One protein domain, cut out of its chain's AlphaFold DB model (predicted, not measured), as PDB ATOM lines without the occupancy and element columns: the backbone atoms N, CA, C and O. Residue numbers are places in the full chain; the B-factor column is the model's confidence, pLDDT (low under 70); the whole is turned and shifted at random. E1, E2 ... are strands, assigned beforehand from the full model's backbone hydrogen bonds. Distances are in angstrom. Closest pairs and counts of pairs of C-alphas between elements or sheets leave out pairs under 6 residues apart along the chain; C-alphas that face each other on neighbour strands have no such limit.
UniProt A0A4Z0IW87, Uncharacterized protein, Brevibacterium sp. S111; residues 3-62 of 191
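What this domain is: This is residues 3 to 62 of the 191 residues of an uncharacterized protein of Brevibacterium sp. S111 (UniProt A0A4Z0IW87). A long, strongly twisted sheet of three strands, E2, E3 and E4, forms a wall, and E1 and the unnamed stretches on either side of the sheet in the chain, residues 10 to 19 and 51 to 62, lie over one of its faces, while the other face is bare. The chain folds back at both ends of the sheet, between E2 and E3 at one end and between E3 and E4 at the other, and these hairpins run along the longest axis. The printed part has 60 residues with four named strands, in the order E1, E2, E3, E4, and no named helix; the class is all strand, though under half of the residues, 26 of 60, are in named elements. The sheet's order is E2, E3, E4, all antiparallel. The whole is compact, with a radius of gyration of the C-alphas of 11.6 A, and elongated, spanning 34 by 22 by 19 A.

How they stand to each other: E2, residues 20 to 25, E3, residues 32 to 39, and E4, residues 42 to 50, make a meander, each strand the antiparallel neighbour of the one before. E3 is the inner strand; E2 and E4 are edge strands. E2 and E3 are a hairpin, with 150 degrees between their directions; the C-alphas of Val 22 and Ile 35 face each other at 4.6 A, and N 23 and O 34 are within hydrogen-bond range at 2.9 A. E3 and E4 are a hairpin too, at 157 degrees; N 33 and O 49 are within hydrogen-bond range at 2.7 A. N 46 and N 47 are both within hydrogen-bond range of O 35, at 2.9 A and 3.3 A. E1, residues 7 to 9, pairs with no named strand, but residues 3 to 4 pair with residues 7 to 8 of E1, antiparallel. E1 is apart from E2 and from E3. The closest C-alphas of E1 and E4 are those of Tyr 9 and His 49, 7.3 A apart.

Where its parts are: E4 is the longest strand, 9 residues and 24.4 A from C-alpha 42 to C-alpha 50, where it ends at (116.830, 125.329, 160.593). E3 measures 21.9 A and begins with C-alpha 32 at (114.326, 128.757, 158.923). E2 measures 16.1 A. E1 measures 6.6 A and begins with C-alpha 7 at (111.976, 117.254, 156.690).

The domain as a whole: The two C-alphas farthest apart are those of Asp 41 and Gly 55, at 35.5 A. The printed part has no cut. The link from E3 to E4 is tight, and those from E1 to E2 and from E2 to E3 are short. Residues 51 to 62 hold no named element. The mean pLDDT of the printed part is 92.5, and no printed residue is under 70.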
ATOM      1  N   ALA A   3     105.739 116.930 159.553       94.38
ATOM      2  CA  ALA A   3     106.494 116.676 158.332       94.38
ATOM      3  C   ALA A   3     106.259 117.817 157.337       94.38
ATOM      4  O   ALA A   3     105.116 118.171 157.059       94.38
ATOM      5  N   PHE A   4     107.335 118.390 156.803       94.31
ATOM      6  CA  PHE A   4     107.268 119.474 155.824       94.31
ATOM      7  C   PHE A   4     108.461 119.385 154.872       94.31
ATOM      8  O   PHE A   4     109.598 119.270 155.327       94.31
ATOM      9  N   GLU A   5     108.198 119.401 153.560       91.38
ATOM     10  CA  GLU A   5     109.214 119.323 152.493       91.38
ATOM     11  C   GLU A   5     110.287 118.246 152.747       91.38
ATOM     12  O   GLU A   5     111.484 118.524 152.749       91.38
ATOM     13  N   SER A   6     109.863 117.002 153.007       88.69
ATOM     14  CA  SER A   6     110.717 115.836 153.341       88.69
ATOM     15  C   SER A   6     111.568 115.954 154.620       88.69
ATOM     16  O   SER A   6     112.313 115.035 154.961       88.69
ATOM     17  N   GLY A   7     111.414 117.047 155.365       93.06
ATOM     18  CA  GLY A   7     111.976 117.254 156.690       93.06
ATOM     19  C   GLY A   7     111.001 116.879 157.803       93.06
ATOM     20  O   GLY A   7     109.781 116.890 157.626       93.06
ATOM     21  N   GLN A   8     111.555 116.578 158.973       96.12
ATOM     22  CA  GLN A   8     110.800 116.319 160.191       96.12
ATOM     23  C   GLN A   8     111.187 117.327 161.267       96.12
ATOM     24  O   GLN A   8     112.375 117.533 161.525       96.12
ATOM     25  N   TYR A   9     110.174 117.917 161.898       96.31
ATOM     26  CA  TYR A   9     110.329 118.986 162.877       96.31
ATOM     27  C   TYR A   9     109.536 118.669 164.144       96.31
ATOM     28  O   TYR A   9     108.388 118.202 164.103       96.31
ATOM     29  N   SER A  10     110.162 118.908 165.288       96.00
ATOM     30  CA  SER A  10     109.492 118.857 166.586       96.00
ATOM     31  C   SER A  10     108.605 120.089 166.798       96.00
ATOM     32  O   SER A  10     108.889 121.178 166.300       96.00
ATOM     33  N   VAL A  11     107.518 119.891 167.538       95.75
ATOM     34  CA  VAL A  11     106.593 120.929 168.016       95.75
ATOM     35  C   VAL A  11     106.180 120.553 169.437       95.75
ATOM     36  O   VAL A  11     106.177 119.348 169.725       95.75
ATOM     37  N   PRO A  12     105.799 121.516 170.299       94.81
ATOM     38  CA  PRO A  12     105.380 121.220 171.665       94.81
ATOM     39  C   PRO A  12     104.323 120.112 171.718       94.81
ATOM     40  O   PRO A  12     103.328 120.163 170.988       94.81
ATOM     41  N   HIS A  13     104.512 119.124 172.597       91.81
ATOM     42  CA  HIS A  13     103.619 117.964 172.718       91.81
ATOM     43  C   HIS A  13     102.151 118.346 172.982       91.81
ATOM     44  O   HIS A  13     101.246 117.631 172.562       91.81
ATOM     45  N   ALA A  14     101.907 119.493 173.623       91.31
ATOM     46  CA  ALA A  14     100.572 120.024 173.890       91.31
ATOM     47  C   ALA A  14      99.748 120.307 172.614       91.31
ATOM     48  O   ALA A  14      98.531 120.435 172.692       91.31
ATOM     49  N   LEU A  15     100.391 120.388 171.443       92.56
ATOM     50  CA  LEU A  15      99.740 120.588 170.143       92.56
ATOM     51  C   LEU A  15      99.419 119.270 169.422       92.56
ATOM     52  O   LEU A  15      99.104 119.276 168.231       92.56
ATOM     53  N   LEU A  16      99.524 118.123 170.098       91.50
ATOM     54  CA  LEU A  16      99.192 116.834 169.497       91.50
ATOM     55  C   LEU A  16      97.737 116.826 169.003       91.50
ATOM     56  O   LEU A  16      96.813 117.159 169.738       91.50
ATOM     57  N   GLY A  17      97.545 116.459 167.733       90.56
ATOM     58  CA  GLY A  17      96.232 116.453 167.078       90.56
ATOM     59  C   GLY A  17      95.718 117.831 166.644       90.56
ATOM     60  O   GLY A  17      94.644 117.902 166.057       90.56
ATOM     61  N   SER A  18      96.465 118.910 166.899       91.81
ATOM     62  CA  SER A  18      96.115 120.258 166.443       91.81
ATOM     63  C   SER A  18      96.658 120.539 165.043       91.81
ATOM     64  O   SER A  18      97.722 120.046 164.662       91.81
ATOM     65  N   GLU A  19      95.952 121.381 164.289       93.19
ATOM     66  CA  GLU A  19      96.455 121.916 163.025       93.19
ATOM     67  C   GLU A  19      97.491 123.017 163.273       93.19
ATOM     68  O   GLU A  19      97.349 123.861 164.161       93.19
ATOM     69  N   VAL A  20      98.545 123.010 162.461       95.69
ATOM     70  CA  VAL A  20      99.613 124.011 162.490       95.69
ATOM     71  C   VAL A  20      99.933 124.458 161.072       95.69
ATOM     72  O   VAL A  20      99.817 123.682 160.123       95.69
ATOM     73  N   PHE A  21     100.384 125.698 160.930       95.81
ATOM     74  CA  PHE A  21     100.856 126.236 159.660       95.81
ATOM     75  C   PHE A  21     102.375 126.310 159.673       95.81
ATOM     76  O   PHE A  21     102.992 126.693 160.668       95.81
ATOM     77  N   VAL A  22     102.978 125.956 158.544       96.44
ATOM     78  CA  VAL A  22     104.428 125.943 158.371       96.44
ATOM     79  C   VAL A  22     104.795 126.925 157.271       96.44
ATOM     80  O   VAL A  22     104.160 126.942 156.216       96.44
ATOM     81  N   ARG A  23     105.819 127.744 157.509       95.50
ATOM     82  CA  ARG A  23     106.379 128.648 156.502       95.50
ATOM     83  C   ARG A  23     107.899 128.611 156.509       95.50
ATOM     84  O   ARG A  23     108.524 128.440 157.554       95.50
ATOM     85  N   VAL A  24     108.473 128.862 155.342       96.44
ATOM     86  CA  VAL A  24     109.910 129.073 155.161       96.44
ATOM     87  C   VAL A  24     110.224 130.561 155.331       96.44
ATOM     88  O   VAL A  24     109.448 131.426 154.914       96.44
ATOM     89  N   HIS A  25     111.349 130.882 155.961       95.75
ATOM     90  CA  HIS A  25     111.844 132.246 156.110       95.75
ATOM     91  C   HIS A  25     113.364 132.298 155.959       95.75
ATOM     92  O   HIS A  25     114.063 131.484 156.546       95.75
ATOM     93  N   GLY A  26     113.878 133.290 155.230       92.31
ATOM     94  CA  GLY A  26     115.305 133.387 154.918       92.31
ATOM     95  C   GLY A  26     115.695 132.575 153.680       92.31
ATOM     96  O   GLY A  26     114.839 132.038 152.982       92.31
ATOM     97  N   VAL A  27     116.996 132.536 153.388       89.25
ATOM     98  CA  VAL A  27     117.575 131.863 152.214       89.25
ATOM     99  C   VAL A  27     118.893 131.181 152.582       89.25
ATOM    100  O   VAL A  27     119.590 131.627 153.496       89.25
ATOM    101  N   ALA A  28     119.247 130.125 151.841       85.44
ATOM    102  CA  ALA A  28     120.485 129.361 152.013       85.44
ATOM    103  C   ALA A  28     120.710 128.920 153.477       85.44
ATOM    104  O   ALA A  28     119.856 128.254 154.054       85.44
ATOM    105  N   GLU A  29     121.839 129.275 154.093       80.19
ATOM    106  CA  GLU A  29     122.171 128.859 155.466       80.19
ATOM    107  C   GLU A  29     121.332 129.561 156.544       80.19
ATOM    108  O   GLU A  29     121.186 129.041 157.649       80.19
ATOM    109  N   ALA A  30     120.730 130.710 156.221       87.44
ATOM    110  CA  ALA A  30     119.828 131.434 157.113       87.44
ATOM    111  C   ALA A  30     118.368 130.962 156.987       87.44
ATOM    112  O   ALA A  30     117.472 131.574 157.569       87.44
ATOM    113  N   GLU A  31     118.105 129.902 156.219       92.75
ATOM    114  CA  GLU A  31     116.762 129.368 156.038       92.75
ATOM    115  C   GLU A  31     116.225 128.732 157.329       92.75
ATOM    116  O   GLU A  31     116.828 127.832 157.919       92.75
ATOM    117  N   GLN A  32     115.051 129.198 157.743       94.69
ATOM    118  CA  GLN A  32     114.326 128.757 158.923       94.69
ATOM    119  C   GLN A  32     112.934 128.256 158.540       94.69
ATOM    120  O   GLN A  32     112.211 128.881 157.763       94.69
ATOM    121  N   ILE A  33     112.541 127.151 159.154       96.44
ATOM    122  CA  ILE A  33     111.191 126.612 159.156       96.44
ATOM    123  C   ILE A  33     110.501 127.109 160.414       96.44
ATOM    124  O   ILE A  33     110.888 126.768 161.533       96.44
ATOM    125  N   ILE A  34     109.488 127.942 160.218       96.81
ATOM    126  CA  ILE A  34     108.715 128.552 161.293       96.81
ATOM    127  C   ILE A  34     107.354 127.878 161.326       96.81
ATOM    128  O   ILE A  34     106.644 127.845 160.316       96.81
ATOM    129  N   ILE A  35     107.000 127.349 162.491       97.19
ATOM    130  CA  ILE A  35     105.743 126.651 162.730       97.19
ATOM    131  C   ILE A  35     104.892 127.514 163.652       97.19
ATOM    132  O   ILE A  35     105.340 127.938 164.721       97.19
ATOM    133  N   VAL A  36     103.659 127.774 163.232       96.88
ATOM    134  CA  VAL A  36     102.687 128.566 163.985       96.88
ATOM    135  C   VAL A  36     101.428 127.747 164.249       96.88
ATOM    136  O   VAL A  36     100.992 126.970 163.400       96.88
ATOM    137  N   ALA A  37     100.831 127.934 165.419       95.25
ATOM    138  CA  ALA A  37      99.556 127.324 165.783       95.25
ATOM    139  C   ALA A  37      98.532 128.416 166.096       95.25
ATOM    140  O   ALA A  37      98.879 129.469 166.643       95.25
ATOM    141  N   ALA A  38      97.270 128.163 165.757       91.81
ATOM    142  CA  ALA A  38      96.166 128.997 166.207       91.81
ATOM    143  C   ALA A  38      95.827 128.643 167.663       91.81
ATOM    144  O   ALA A  38      95.579 127.482 167.986       91.81
ATOM    145  N   GLY A  39      95.837 129.640 168.540       84.31
ATOM    146  CA  GLY A  39      95.413 129.531 169.932       84.31
ATOM    147  C   GLY A  39      94.229 130.445 170.232       84.31
ATOM    148  O   GLY A  39      93.753 131.183 169.369       84.31
ATOM    149  N   ARG A  40      93.766 130.424 171.487       80.81
ATOM    150  CA  ARG A  40      92.669 131.295 171.951       80.81
ATOM    151  C   ARG A  40      92.985 132.785 171.779       80.81
ATOM    152  O   ARG A  40      92.086 133.552 171.465       80.81
ATOM    153  N   ASP A  41      94.258 133.152 171.909       83.75
ATOM    154  CA  ASP A  41      94.737 134.538 171.839       83.75
ATOM    155  C   ASP A  41      95.278 134.919 170.445       83.75
ATOM    156  O   ASP A  41      95.970 135.924 170.286       83.75
ATOM    157  N   GLY A  42      94.981 134.111 169.419       88.88
ATOM    158  CA  GLY A  42      95.434 134.316 168.043       88.88
ATOM    159  C   GLY A  42      96.545 133.359 167.607       88.88
ATOM    160  O   GLY A  42      96.778 132.311 168.211       88.88
ATOM    161  N   VAL A  43      97.206 133.693 166.496       91.88
ATOM    162  CA  VAL A  43      98.257 132.857 165.898       91.88
ATOM    163  C   VAL A  43      99.592 133.124 166.588       91.88
ATOM    164  O   VAL A  43     100.060 134.262 166.620       91.88
ATOM    165  N   ARG A  44     100.227 132.069 167.104       94.31
ATOM    166  CA  ARG A  44     101.513 132.142 167.807       94.31
ATOM    167  C   ARG A  44     102.555 131.257 167.132       94.31
ATOM    168  O   ARG A  44     102.259 130.138 166.727       94.31
ATOM    169  N   GLU A  45     103.791 131.746 167.069       95.62
ATOM    170  CA  GLU A  45     104.956 130.926 166.737       95.62
ATOM    171  C   GLU A  45     105.250 129.938 167.866       95.62
ATOM    172  O   GLU A  45     105.454 130.331 169.016       95.62
ATOM    173  N   VAL A  46     105.226 128.652 167.527       95.62
ATOM    174  CA  VAL A  46     105.372 127.547 168.484       95.62
ATOM    175  C   VAL A  46     106.683 126.798 168.322       95.62
ATOM    176  O   VAL A  46     107.090 126.125 169.258       95.62
ATOM    177  N   ALA A  47     107.326 126.906 167.158       96.44
ATOM    178  CA  ALA A  47     108.648 126.353 166.923       96.44
ATOM    179  C   ALA A  47     109.351 127.081 165.773       96.44
ATOM    180  O   ALA A  47     108.715 127.517 164.805       96.44
ATOM    181  N   ARG A  48     110.680 127.140 165.852       96.62
ATOM    182  CA  ARG A  48     111.563 127.631 164.796       96.62
ATOM    183  C   ARG A  48     112.761 126.706 164.679       96.62
ATOM    184  O   ARG A  48     113.472 126.494 165.651       96.62
ATOM    185  N   HIS A  49     112.994 126.195 163.480       96.19
ATOM    186  CA  HIS A  49     114.073 125.252 163.197       96.19
ATOM    187  C   HIS A  49     114.861 125.692 161.971       96.19
ATOM    188  O   HIS A  49     114.287 126.248 161.043       96.19
ATOM    189  N   GLY A  50     116.144 125.347 161.890       94.81
ATOM    190  CA  GLY A  50     116.830 125.329 160.593       94.81
ATOM    191  C   GLY A  50     116.254 124.240 159.678       94.81
ATOM    192  O   GLY A  50     115.563 123.334 160.141       94.81
ATOM    193  N   ARG A  51     116.567 124.264 158.382       93.69
ATOM    194  CA  ARG A  51     116.128 123.224 157.435       93.69
ATOM    195  C   ARG A  51     116.597 121.814 157.850       93.69
ATOM    196  O   ARG A  51     117.790 121.578 158.056       93.69
ATOM    197  N   ALA A  52     115.667 120.863 157.955       92.94
ATOM    198  CA  ALA A  52     115.975 119.444 158.152       92.94
ATOM    199  C   ALA A  52     116.402 118.787 156.828       92.94
ATOM    200  O   ALA A  52     115.919 119.166 155.760       92.94
ATOM    201  N   ARG A  53     117.272 117.772 156.896       89.56
ATOM    202  CA  ARG A  53     117.619 116.911 155.746       89.56
ATOM    203  C   ARG A  53     117.101 115.493 155.990       89.56
ATOM    204  O   ARG A  53     116.951 115.120 157.159       89.56
ATOM    205  N   PRO A  54     116.879 114.680 154.944       86.25
ATOM    206  CA  PRO A  54     116.529 113.272 155.113       86.25
ATOM    207  C   PRO A  54     117.488 112.564 156.082       86.25
ATOM    208  O   PRO A  54     118.703 112.693 155.959       86.25
ATOM    209  N   GLY A  55     116.942 111.871 157.085       88.00
ATOM    210  CA  GLY A  55     117.722 111.206 158.140       88.00
ATOM    211  C   GLY A  55     118.255 112.119 159.256       88.00
ATOM    212  O   GLY A  55     118.855 111.622 160.202       88.00
ATOM    213  N   SER A  56     118.016 113.431 159.190       90.00
ATOM    214  CA  SER A  56     118.432 114.409 160.209       90.00
ATOM    215  C   SER A  56     117.254 115.310 160.619       90.00
ATOM    216  O   SER A  56     117.156 116.462 160.176       90.00
ATOM    217  N   PRO A  57     116.306 114.781 161.416       94.62
ATOM    218  CA  PRO A  57     115.188 115.573 161.921       94.62
ATOM    219  C   PRO A  57     115.685 116.732 162.796       94.62
ATOM    220  O   PRO A  57     116.762 116.666 163.392       94.62
ATOM    221  N   LYS A  58     114.889 117.799 162.891       95.81
ATOM    222  CA  LYS A  58     115.146 118.924 163.797       95.81
ATOM    223  C   LYS A  58     114.280 118.786 165.038       95.81
ATOM    224  O   LYS A  58     113.062 118.991 165.015       95.81
ATOM    225  N   ILE A  59     114.931 118.356 166.109       93.00
ATOM    226  CA  ILE A  59     114.315 118.062 167.394       93.00
ATOM    227  C   ILE A  59     114.822 119.094 168.393       93.00
ATOM    228  O   ILE A  59     116.024 119.320 168.489       93.00
ATOM    229  N   ASP A  60     113.879 119.731 169.071       92.12
ATOM    230  CA  ASP A  60     114.095 120.553 170.249       92.12
ATOM    231  C   ASP A  60     113.482 119.784 171.419       92.12
ATOM    232  O   ASP A  60     112.294 119.441 171.390       92.12
ATOM    233  N   ASP A  61     114.317 119.444 172.395       87.44
ATOM    234  CA  ASP A  61     113.927 118.627 173.539       87.44
ATOM    235  C   ASP A  61     112.939 119.369 174.454       87.44
ATOM    236  O   ASP A  61     112.107 118.723 175.095       87.44
ATOM    237  N   GLU A  62     112.925 120.711 174.452       88.81
ATOM    238  CA  GLU A  62     111.960 121.514 175.221       88.81
ATOM    239  C   GLU A  62     110.509 121.267 174.778       88.81
ATOM    240  O   GLU A  62     109.566 121.466 175.546       88.81
TER     241      GLU A  62